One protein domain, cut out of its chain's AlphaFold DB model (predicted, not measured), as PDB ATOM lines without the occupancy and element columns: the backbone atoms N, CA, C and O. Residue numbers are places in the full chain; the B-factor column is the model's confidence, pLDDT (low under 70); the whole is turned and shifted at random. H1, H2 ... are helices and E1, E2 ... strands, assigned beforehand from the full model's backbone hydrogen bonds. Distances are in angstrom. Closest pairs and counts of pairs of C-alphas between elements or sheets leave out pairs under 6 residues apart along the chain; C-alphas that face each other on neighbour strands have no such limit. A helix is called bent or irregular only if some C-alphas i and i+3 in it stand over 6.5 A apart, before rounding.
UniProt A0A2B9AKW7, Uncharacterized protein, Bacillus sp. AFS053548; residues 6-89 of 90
ATOM      1  N   GLU A   6      13.394  26.233  24.349       93.88
ATOM      2  CA  GLU A   6      13.480  27.597  24.874       93.88
ATOM      3  C   GLU A   6      13.345  28.595  23.728       93.88
ATOM      4  O   GLU A   6      13.996  28.460  22.692       93.88
ATOM      5  N   LEU A   7      12.473  29.579  23.917       95.50
ATOM      6  CA  LEU A   7      12.195  30.624  22.948       95.50
ATOM      7  C   LEU A   7      12.707  31.957  23.470       95.50
ATOM      8  O   LEU A   7      12.571  32.282  24.652       95.50
ATOM      9  N   TYR A   8      13.234  32.748  22.546       95.06
ATOM     10  CA  TYR A   8      13.848  34.030  22.831       95.06
ATOM     11  C   TYR A   8      13.355  35.082  21.842       95.06
ATOM     12  O   TYR A   8      13.199  34.795  20.655       95.06
ATOM     13  N   THR A   9      13.154  36.309  22.313       94.62
ATOM     14  CA  THR A   9      13.096  37.486  21.444       94.62
ATOM     15  C   THR A   9      14.515  37.995  21.218       94.62
ATOM     16  O   THR A   9      15.351  37.969  22.122       94.62
ATOM     17  N   VAL A  10      14.810  38.440  19.998       93.94
ATOM     18  CA  VAL A  10      16.133  38.955  19.628       93.94
ATOM     19  C   VAL A  10      16.067  40.472  19.528       93.94
ATOM     20  O   VAL A  10      15.158  41.029  18.914       93.94
ATOM     21  N   LYS A  11      17.046  41.149  20.125       93.38
ATOM     22  CA  LYS A  11      17.277  42.581  19.966       93.38
ATOM     23  C   LYS A  11      18.610  42.773  19.264       93.38
ATOM     24  O   LYS A  11      19.652  42.560  19.863       93.38
ATOM     25  N   GLU A  12      18.575  43.171  17.999       91.62
ATOM     26  CA  GLU A  12      19.773  43.232  17.147       91.62
ATOM     27  C   GLU A  12      20.571  44.532  17.329       91.62
ATOM     28  O   GLU A  12      21.794  44.541  17.217       91.62
ATOM     29  N   ASN A  13      19.888  45.632  17.664       91.44
ATOM     30  CA  ASN A  13      20.475  46.976  17.726       91.44
ATOM     31  C   ASN A  13      20.923  47.371  19.139       91.44
ATOM     32  O   ASN A  13      20.600  48.452  19.636       91.44
ATOM     33  N   VAL A  14      21.636  46.470  19.810       91.94
ATOM     34  CA  VAL A  14      22.224  46.706  21.136       91.94
ATOM     35  C   VAL A  14      23.623  46.126  21.212       91.94
ATOM     36  O   VAL A  14      23.947  45.188  20.491       91.94
ATOM     37  N   ILE A  15      24.450  46.667  22.097       92.56
ATOM     38  CA  ILE A  15      25.810  46.188  22.345       92.56
ATOM     39  C   ILE A  15      25.912  45.760  23.801       92.56
ATOM     40  O   ILE A  15      25.575  46.527  24.704       92.56
ATOM     41  N   CYS A  16      26.399  44.540  24.022       94.06
ATOM     42  CA  CYS A  16      26.781  44.066  25.345       94.06
ATOM     43  C   CYS A  16      28.014  44.835  25.823       94.06
ATOM     44  O   CYS A  16      29.064  44.780  25.187       94.06
ATOM     45  N   LEU A  17      27.918  45.504  26.965       92.56
ATOM     46  CA  LEU A  17      29.010  46.337  27.474       92.56
ATOM     47  C   LEU A  17      30.156  45.529  28.079       92.56
ATOM     48  O   LEU A  17      31.270  46.028  28.170       92.56
ATOM     49  N   ASN A  18      29.900  44.264  28.419       93.56
ATOM     50  CA  ASN A  18      30.916  43.363  28.951       93.56
ATOM     51  C   ASN A  18      31.861  42.808  27.868       93.56
ATOM     52  O   ASN A  18      33.044  42.629  28.119       93.56
ATOM     53  N   CYS A  19      31.356  42.504  26.662       94.12
ATOM     54  CA  CYS A  19      32.168  41.861  25.612       94.12
ATOM     55  C   CYS A  19      32.125  42.546  24.240       94.12
ATOM     56  O   CYS A  19      32.737  42.053  23.298       94.12
ATOM     57  N   GLY A  20      31.371  43.635  24.088       92.31
ATOM     58  CA  GLY A  20      31.221  44.348  22.819       92.31
ATOM     59  C   GLY A  20      30.359  43.635  21.771       92.31
ATOM     60  O   GLY A  20      30.153  44.189  20.694       92.31
ATOM     61  N   ASN A  21      29.828  42.437  22.057       93.56
ATOM     62  CA  ASN A  21      28.993  41.706  21.105       93.56
ATOM     63  C   ASN A  21      27.733  42.502  20.742       93.56
ATOM     64  O   ASN A  21      27.021  42.983  21.631       93.56
ATOM     65  N   LYS A  22      27.437  42.579  19.441       93.62
ATOM     66  CA  LYS A  22      26.193  43.154  18.935       93.62
ATOM     67  C   LYS A  22      25.066  42.130  19.032       93.62
ATOM     68  O   LYS A  22      25.219  40.966  18.668       93.62
ATOM     69  N   GLY A  23      23.928  42.590  19.514       92.56
ATOM     70  CA  GLY A  23      22.744  41.791  19.733       92.56
ATOM     71  C   GLY A  23      22.671  41.189  21.133       92.56
ATOM     72  O   GLY A  23      23.674  40.834  21.760       92.56
ATOM     73  N   ALA A  24      21.442  41.065  21.616       94.44
ATOM     74  CA  ALA A  24      21.100  40.390  22.855       94.44
ATOM     75  C   ALA A  24      19.767  39.659  22.690       94.44
ATOM     76  O   ALA A  24      18.977  39.977  21.801       94.44
ATOM     77  N   VAL A  25      19.506  38.686  23.556       95.00
ATOM     78  CA  VAL A  25      18.241  37.952  23.561       95.00
ATOM     79  C   VAL A  25      17.507  38.143  24.872       95.00
ATOM     80  O   VAL A  25      18.132  38.333  25.904       95.00
ATOM     81  N   GLN A  26      16.190  38.055  24.864       94.00
ATOM     82  CA  GLN A  26      15.372  38.090  26.069       94.00
ATOM     83  C   GLN A  26      14.489  36.843  26.080       94.00
ATOM     84  O   GLN A  26      14.004  36.404  25.038       94.00
ATOM     85  N   SER A  27      14.338  36.213  27.245       93.50
ATOM     86  CA  SER A  27      13.544  34.984  27.353       93.50
ATOM     87  C   SER A  27      12.082  35.280  27.029       93.50
ATOM     88  O   SER A  27      11.470  36.132  27.667       93.50
ATOM     89  N   TYR A  28      11.522  34.566  26.055       94.44
ATOM     90  CA  TYR A  28      10.105  34.659  25.701       94.44
ATOM     91  C   TYR A  28       9.284  33.607  26.446       94.44
ATOM     92  O   TYR A  28       8.185  33.870  26.937       94.44
ATOM     93  N   GLY A  29       9.827  32.395  26.549       94.69
ATOM     94  CA  GLY A  29       9.148  31.298  27.210       94.69
ATOM     95  C   GLY A  29       9.710  29.941  26.839       94.69
ATOM     96  O   GLY A  29      10.714  29.809  26.140       94.69
ATOM     97  N   LYS A  30       9.019  28.911  27.308       94.81
ATOM     98  CA  LYS A  30       9.363  27.516  27.074       94.81
ATOM     99  C   LYS A  30       8.205  26.818  26.387       94.81
ATOM    100  O   LYS A  30       7.097  26.760  26.923       94.81
ATOM    101  N   TYR A  31       8.467  26.307  25.192       95.69
ATOM    102  CA  TYR A  31       7.492  25.606  24.377       95.69
ATOM    103  C   TYR A  31       7.618  24.094  24.551       95.69
ATOM    104  O   TYR A  31       8.702  23.516  24.472       95.69
ATOM    105  N   TYR A  32       6.481  23.453  24.780       94.81
ATOM    106  CA  TYR A  32       6.321  22.018  24.920       94.81
ATOM    107  C   TYR A  32       5.522  21.531  23.707       94.81
ATOM    108  O   TYR A  32       4.294  21.573  23.751       94.81
ATOM    109  N   PRO A  33       6.183  21.104  22.613       93.94
ATOM    110  CA  PRO A  33       5.500  20.799  21.353       93.94
ATOM    111  C   PRO A  33       4.573  19.592  21.458       93.94
ATOM    112  O   PRO A  33       3.527  19.564  20.829       93.94
ATOM    113  N   ASN A  34       4.959  18.602  22.263       91.75
ATOM    114  CA  ASN A  34       4.193  17.371  22.409       91.75
ATOM    115  C   ASN A  34       3.265  17.450  23.617       91.75
ATOM    116  O   ASN A  34       2.067  17.251  23.477       91.75
ATOM    117  N   SER A  35       3.824  17.707  24.805       92.50
ATOM    118  CA  SER A  35       3.070  17.936  26.038       92.50
ATOM    119  C   SER A  35       4.002  18.306  27.200       92.50
ATOM    120  O   SER A  35       5.218  18.099  27.100       92.50
ATOM    121  N   VAL A  36       3.449  18.823  28.305       92.50
ATOM    122  CA  VAL A  36       4.199  19.033  29.564       92.50
ATOM    123  C   VAL A  36       4.436  17.717  30.327       92.50
ATOM    124  O   VAL A  36       5.433  17.594  31.037       92.50
ATOM    125  N   GLY A  37       3.577  16.706  30.140       91.56
ATOM    126  CA  GLY A  37       3.754  15.353  30.682       91.56
ATOM    127  C   GLY A  37       3.869  15.332  32.207       91.56
ATOM    128  O   GLY A  37       3.053  15.937  32.895       91.56
ATOM    129  N   GLU A  38       4.915  14.686  32.722       92.38
ATOM    130  CA  GLU A  38       5.186  14.509  34.162       92.38
ATOM    131  C   GLU A  38       5.386  15.835  34.927       92.38
ATOM    132  O   GLU A  38       5.356  15.871  36.155       92.38
ATOM    133  N   LEU A  39       5.570  16.965  34.227       90.56
ATOM    134  CA  LEU A  39       5.559  18.289  34.864       90.56
ATOM    135  C   LEU A  39       4.202  18.604  35.509       90.56
ATOM    136  O   LEU A  39       4.168  19.324  36.507       90.56
ATOM    137  N   ALA A  40       3.109  18.050  34.978       93.12
ATOM    138  CA  ALA A  40       1.774  18.191  35.552       93.12
ATOM    139  C   ALA A  40       1.643  17.519  36.925       93.12
ATOM    140  O   ALA A  40       0.863  17.983  37.748       93.12
ATOM    141  N   ASP A  41       2.444  16.488  37.207       94.44
ATOM    142  CA  ASP A  41       2.409  15.788  38.498       94.44
ATOM    143  C   ASP A  41       3.070  16.614  39.610       94.44
ATOM    144  O   ASP A  41       2.817  16.409  40.794       94.44
ATOM    145  N   LYS A  42       3.919  17.577  39.224       94.06
ATOM    146  CA  LYS A  42       4.622  18.488  40.139       94.06
ATOM    147  C   LYS A  42       3.958  19.859  40.234       94.06
ATOM    148  O   LYS A  42       4.089  20.530  41.254       94.06
ATOM    149  N   ILE A  43       3.299  20.306  39.165       93.12
ATOM    150  CA  ILE A  43       2.749  21.658  39.037       93.12
ATOM    151  C   ILE A  43       1.284  21.548  38.622       93.12
ATOM    152  O   ILE A  43       0.967  21.303  37.461       93.12
ATOM    153  N   LYS A  44       0.376  21.804  39.568       92.75
ATOM    154  CA  LYS A  44      -1.071  21.647  39.361       92.75
ATOM    155  C   LYS A  44      -1.625  22.467  38.189       92.75
ATOM    156  O   LYS A  44      -2.502  22.007  37.468       92.75
ATOM    157  N   SER A  45      -1.087  23.665  37.939       91.00
ATOM    158  CA  SER A  45      -1.511  24.499  36.799       91.00
ATOM    159  C   SER A  45      -1.215  23.866  35.432       91.00
ATOM    160  O   SER A  45      -1.776  24.300  34.427       91.00
ATOM    161  N   TYR A  46      -0.376  22.829  35.382       94.19
ATOM    162  CA  TYR A  46      -0.062  22.082  34.171       94.19
ATOM    163  C   TYR A  46      -0.964  20.863  33.931       94.19
ATOM    164  O   TYR A  46      -0.920  20.314  32.831       94.19
ATOM    165  N   GLU A  47      -1.842  20.476  34.865       94.94
ATOM    166  CA  GLU A  47      -2.791  19.362  34.670       94.94
ATOM    167  C   GLU A  47      -3.677  19.570  33.436       94.94
ATOM    168  O   GLU A  47      -3.826  18.676  32.605       94.94
ATOM    169  N   VAL A  48      -4.185  20.790  33.246       94.38
ATOM    170  CA  VAL A  48      -5.055  21.153  32.111       94.38
ATOM    171  C   VAL A  48      -4.352  21.089  30.751       94.38
ATOM    172  O   VAL A  48      -5.012  21.110  29.708       94.38
ATOM    173  N   VAL A  49      -3.016  21.057  30.748       94.12
ATOM    174  CA  VAL A  49      -2.158  21.019  29.556       94.12
ATOM    175  C   VAL A  49      -1.278  19.765  29.494       94.12
ATOM    176  O   VAL A  49      -0.406  19.686  28.630       94.12
ATOM    177  N   ARG A  50      -1.532  18.759  30.350       94.69
ATOM    178  CA  ARG A  50      -0.722  17.533  30.491       94.69
ATOM    179  C   ARG A  50      -0.395  16.856  29.164       94.69
ATOM    180  O   ARG A  50       0.760  16.469  28.964       94.69
ATOM    181  N   ASP A  51      -1.389  16.764  28.282       94.75
ATOM    182  CA  ASP A  51      -1.370  15.957  27.053       94.75
ATOM    183  C   ASP A  51      -1.546  16.781  25.769       94.75
ATOM    184  O   ASP A  51      -1.871  16.234  24.718       94.75
ATOM    185  N   LYS A  52      -1.325  18.102  25.828       94.12
ATOM    186  CA  LYS A  52      -1.423  18.982  24.654       94.12
ATOM    187  C   LYS A  52      -0.214  19.910  24.520       94.12
ATOM    188  O   LYS A  52       0.453  20.179  25.523       94.12
ATOM    189  N   PRO A  53       0.061  20.429  23.309       94.69
ATOM    190  CA  PRO A  53       1.097  21.432  23.117       94.69
ATOM    191  C   PRO A  53       0.848  22.651  24.009       94.69
ATOM    192  O   PRO A  53      -0.291  23.106  24.149       94.69
ATOM    193  N   TYR A  54       1.906  23.187  24.610       95.25
ATOM    194  CA  TYR A  54       1.785  24.298  25.552       95.25
ATOM    195  C   TYR A  54       2.980  25.242  25.486       95.25
ATOM    196  O   TYR A  54       4.128  24.811  25.394       95.25
ATOM    197  N   LEU A  55       2.708  26.542  25.566       94.88
ATOM    198  CA  LEU A  55       3.716  27.584  25.695       94.88
ATOM    199  C   LEU A  55       3.618  28.197  27.092       94.88
ATOM    200  O   LEU A  55       2.639  28.864  27.415       94.88
ATOM    201  N   SER A  56       4.662  28.005  27.895       93.06
ATOM    202  CA  SER A  56       4.820  28.699  29.171       93.06
ATOM    203  C   SER A  56       5.570  30.002  28.924       93.06
ATOM    204  O   SER A  56       6.770  29.968  28.656       93.06
ATOM    205  N   GLN A  57       4.887  31.140  29.003       92.38
ATOM    206  CA  GLN A  57       5.524  32.448  28.830       92.38
ATOM    207  C   GLN A  57       6.407  32.797  30.031       92.38
ATOM    208  O   GLN A  57       6.096  32.450  31.173       92.38
ATOM    209  N   THR A  58       7.530  33.464  29.772       91.69
ATOM    210  CA  THR A  58       8.392  33.991  30.833       91.69
ATOM    211  C   THR A  58       7.719  35.189  31.494       91.69
ATOM    212  O   THR A  58       7.238  36.090  30.815       91.69
ATOM    213  N   MET A  59       7.725  35.218  32.827       85.25
ATOM    214  CA  MET A  59       7.293  36.374  33.608       85.25
ATOM    215  C   MET A  59       8.517  37.089  34.181       85.25
ATOM    216  O   MET A  59       9.369  36.462  34.809       85.25
ATOM    217  N   GLY A  60       8.609  38.395  33.930       79.69
ATOM    218  CA  GLY A  60       9.668  39.257  34.451       79.69
ATOM    219  C   GLY A  60       9.387  39.762  35.866       79.69
ATOM    220  O   GLY A  60       8.236  39.826  36.301       79.69
ATOM    221  N   LEU A  61      10.438  40.177  36.574       73.62
ATOM    222  CA  LEU A  61      10.306  40.867  37.860       73.62
ATOM    223  C   LEU A  61       9.738  42.267  37.604       73.62
ATOM    224  O   LEU A  61      10.320  43.046  36.854       73.62
ATOM    225  N   GLY A  62       8.565  42.568  38.165       79.88
ATOM    226  CA  GLY A  62       7.878  43.841  37.906       79.88
ATOM    227  C   GLY A  62       7.452  44.042  36.442       79.88
ATOM    228  O   GLY A  62       7.226  45.174  36.031       79.88
ATOM    229  N   GLY A  63       7.362  42.964  35.652       78.50
ATOM    230  CA  GLY A  63       7.052  43.020  34.218       78.50
ATOM    231  C   GLY A  63       8.273  43.157  33.301       78.50
ATOM    232  O   GLY A  63       8.127  43.031  32.086       78.50
ATOM    233  N   THR A  64       9.477  43.326  33.852       85.12
ATOM    234  CA  THR A  64      10.709  43.467  33.066       85.12
ATOM    235  C   THR A  64      11.485  42.155  33.024       85.12
ATOM    236  O   THR A  64      11.796  41.556  34.055       85.12
ATOM    237  N   ILE A  65      11.821  41.699  31.816       90.31
ATOM    238  CA  ILE A  65      12.679  40.530  31.592       90.31
ATOM    239  C   ILE A  65      14.065  41.048  31.174       90.31
ATOM    240  O   ILE A  65      14.140  41.893  30.285       90.31
ATOM    241  N   PRO A  66      15.177  40.598  31.770       91.88
ATOM    242  CA  PRO A  66      16.493  41.070  31.361       91.88
ATOM    243  C   PRO A  66      16.938  40.468  30.021       91.88
ATOM    244  O   PRO A  66      16.527  39.372  29.631       91.88
ATOM    245  N   PHE A  67      17.816  41.187  29.331       93.81
ATOM    246  CA  PHE A  67      18.522  40.719  28.146       93.81
ATOM    247  C   PHE A  67      19.741  39.887  28.541       93.81
ATOM    248  O   PHE A  67      20.418  40.167  29.528       93.81
ATOM    249  N   LYS A  68      20.046  38.876  27.734       94.25
ATOM    250  CA  LYS A  68      21.169  37.960  27.878       94.25
ATOM    251  C   LYS A  68      22.041  37.994  26.629       94.25
ATOM    252  O   LYS A  68      21.550  37.946  25.501       94.25
ATOM    253  N   CYS A  69      23.350  38.015  26.837       94.25
ATOM    254  CA  CYS A  69      24.331  37.948  25.774       94.25
ATOM    255  C   CYS A  69      24.637  36.476  25.548       94.25
ATOM    256  O   CYS A  69      25.103  35.793  26.460       94.25
ATOM    257  N   LEU A  70      24.389  35.978  24.340       91.56
ATOM    258  CA  LEU A  70      24.696  34.584  24.017       91.56
ATOM    259  C   LEU A  70      26.198  34.328  23.838       91.56
ATOM    260  O   LEU A  70      26.607  33.175  23.868       91.56
ATOM    261  N   ASN A  71      27.011  35.383  23.707       94.06
ATOM    262  CA  ASN A  71      28.463  35.267  23.602       94.06
ATOM    263  C   ASN A  71      29.142  35.114  24.975       94.06
ATOM    264  O   ASN A  71      29.862  34.150  25.200       94.06
ATOM    265  N   CYS A  72      28.907  36.044  25.910       93.44
ATOM    266  CA  CYS A  72      29.596  36.052  27.212       93.44
ATOM    267  C   CYS A  72      28.699  35.737  28.417       93.44
ATOM    268  O   CYS A  72      29.167  35.754  29.551       93.44
ATOM    269  N   GLY A  73      27.402  35.500  28.203       92.44
ATOM    270  CA  GLY A  73      26.456  35.196  29.276       92.44
ATOM    271  C   GLY A  73      26.005  36.394  30.115       92.44
ATOM    272  O   GLY A  73      25.210  36.190  31.027       92.44
ATOM    273  N   ASN A  74      26.456  37.621  29.811       93.06
ATOM    274  CA  ASN A  74      26.049  38.829  30.536       93.06
ATOM    275  C   ASN A  74      24.521  38.971  30.583       93.06
ATOM    276  O   ASN A  74      23.864  38.798  29.555       93.06
ATOM    277  N   VAL A  75      23.971  39.332  31.742       92.44
ATOM    278  CA  VAL A  75      22.533  39.562  31.944       92.44
ATOM    279  C   VAL A  75      22.329  40.994  32.411       92.44
ATOM    280  O   VAL A  75      23.045  41.452  33.294       92.44
ATOM    281  N   GLY A  76      21.379  41.702  31.808       91.31
ATOM    282  CA  GLY A  76      21.250  43.137  32.023       91.31
ATOM    283  C   GLY A  76      20.058  43.776  31.320       91.31
ATOM    284  O   GLY A  76      19.343  43.112  30.572       91.31
ATOM    285  N   LEU A  77      19.844  45.067  31.548       90.00
ATOM    286  CA  LEU A  77      18.844  45.876  30.855       90.00
ATOM    287  C   LEU A  77      19.503  46.761  29.797       90.00
ATOM    288  O   LEU A  77      20.723  46.926  29.756       90.00
ATOM    289  N   ILE A  78      18.674  47.262  28.886       84.81
ATOM    290  CA  ILE A  78      19.088  48.283  27.929       84.81
ATOM    291  C   ILE A  78      18.736  49.617  28.559       84.81
ATOM    292  O   ILE A  78      17.554  49.940  28.681       84.81
ATOM    293  N   ASP A  79      19.749  50.393  28.896       77.75
ATOM    294  CA  ASP A  79      19.567  51.735  29.421       77.75
ATOM    295  C   ASP A  79      20.388  52.747  28.613       77.75
ATOM    296  O   ASP A  79      21.306  52.403  27.862       77.75
ATOM    297  N   HIS A  80      20.014  54.022  28.726       67.06
ATOM    298  CA  HIS A  80      20.649  55.102  27.970       67.06
ATOM    299  C   HIS A  80      22.095  55.387  28.402       67.06
ATOM    300  O   HIS A  80      22.859  55.936  27.609       67.06
ATOM    301  N   CYS A  81      22.477  55.017  29.625       66.56
ATOM    302  CA  CYS A  81      23.786  55.296  30.212       66.56
ATOM    303  C   CYS A  81      24.737  54.084  30.166       66.56
ATOM    304  O   CYS A  81      25.920  54.230  30.463       66.56
ATOM    305  N   GLY A  82      24.246  52.902  29.781       66.81
ATOM    306  CA  GLY A  82      24.987  51.649  29.785       66.81
ATOM    307  C   GLY A  82      25.345  51.124  31.180       66.81
ATOM    308  O   GLY A  82      26.359  50.448  31.345       66.81
ATOM    309  N   ILE A  83      24.564  51.451  32.204       71.69
ATOM    310  CA  ILE A  83      24.852  51.044  33.589       71.69
ATOM    311  C   ILE A  83      24.384  49.604  33.844       71.69
ATOM    312  O   ILE A  83      24.976  48.871  34.632       71.69
ATOM    313  N   GLU A  84      23.360  49.164  33.126       79.62
ATOM    314  CA  GLU A  84      22.663  47.899  33.317       79.62
ATOM    315  C   GLU A  84      23.125  46.823  32.325       79.62
ATOM    316  O   GLU A  84      22.483  45.789  32.189       79.62
ATOM    317  N   GLY A  85      24.265  47.019  31.654       84.94
ATOM    318  CA  GLY A  85      24.968  45.974  30.899       84.94
ATOM    319  C   GLY A  85      24.756  45.977  29.382       84.94
ATOM    320  O   GLY A  85      25.510  45.294  28.673       84.94
ATOM    321  N   TYR A  86      23.806  46.762  28.863       91.19
ATOM    322  CA  TYR A  86      23.621  46.985  27.425       91.19
ATOM    323  C   TYR A  86      23.410  48.460  27.096       91.19
ATOM    324  O   TYR A  86      22.776  49.192  27.846       91.19
ATOM    325  N   LYS A  87      23.875  48.868  25.910       90.25
ATOM    326  CA  LYS A  87      23.527  50.156  25.288       90.25
ATOM    327  C   LYS A  87      22.925  49.948  23.905       90.25
ATOM    328  O   LYS A  87      23.173  48.917  23.274       90.25
ATOM    329  N   THR A  88      22.179  50.922  23.399       86.69
ATOM    330  CA  THR A  88      21.717  50.914  22.004       86.69
ATOM    331  C   THR A  88      22.892  51.066  21.032       86.69
ATOM    332  O   THR A  88      23.865  51.769  21.311       86.69
ATOM    333  N   SER A  89      22.817  50.391  19.883       80.81
ATOM    334  CA  SER A  89      23.688  50.666  18.735       80.81
ATOM    335  C   SER A  89      22.875  51.417  17.689       80.81
ATOM    336  O   SER A  89      21.930  50.836  17.147       80.81
TER     337      SER A  89
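Overview. This is residues 6 to 89 of the 90 residues of an uncharacterized protein of Bacillus sp. AFS053548 (UniProt A0A2B9AKW7). A long two-stranded hairpin, E1 and E2, runs along an elongated domain; at one end E5, E4 and the short stretch 67 to 68 join it in a small barrel-like ring, and at the other E3 pairs with E2 near two short helices, H1 and H2. The printed part has 84 residues, with five named strands and two named helices in the order E1 E2 H1 H2 E3 E4 E5. The sheet, E3 E2 E1 E5 E4, is mixed, and the class is mixed, helices and strands. The whole is loose, with a radius of gyration of the C-alphas of 16.2 A, and spans 45 by 24 by 17 A.

Arrangement. The sheet is twisted and curled like part of a barrel. Its inner strands E1, residues 6 to 16, and E2, residues 22 to 32, form an antiparallel hairpin, with N 11 and O 24 2.8 A apart and N 26 and O 9 2.9 A apart. E1 bends by 103 degrees at residue 13, and E2 by 54 degrees at residue 29. Edge strand E3, residues 54 to 57, is antiparallel to E2, with N 30 and O 56 2.8 A apart. E5, residues 85 to 88, is antiparallel to E1, with N 15 and O 87 2.8 A apart. E5 is parallel to edge strand E4, residues 75 to 78, at 33 degrees, with N 86 and O 77 3.2 A apart. Residues 67 to 68 pair antiparallel with residues 25 to 26 of E2 and with residues 75 to 76 of E4. H2, residues 44 to 49, only grazes the sheet, with its residues 46 to 49. H1, residues 39 to 42, is not on the sheet and touches H2 only at the corner, the C-alphas of Ala 40 and Tyr 46 being closest at 4.5 A. H2 is irregular, but only just: C-alphas 45 and 48 are 6.8 A apart. In H2, 0 of 2 O i to N i+4 pairs and 2 of 3 O i to N i+3 pairs are within hydrogen-bond range; H1 is too short for an i+4 pair.

Along the chain. E1 begins at C-alpha 6, (13.480, 27.597, 24.874), and is 21.2 A long. E2 is 29.6 A long and ends at C-alpha 32, (6.321, 22.018, 24.920). H1 measures 5.4 A, H2 9.9 A, E3 9.5 A and E4 10.2 A. E5, 10.7 A long, ends at C-alpha 88, (21.717, 50.914, 22.004).

Size, cuts and confidence. The two C-alphas farthest apart, those of Asp 51 and Cys 81, are 46.8 A apart. The printed part has no cut. The link from E3 to E4, residues 58 to 74, is long. Mean pLDDT of the printed part is 90.4; residues 80 to 82 are under 70.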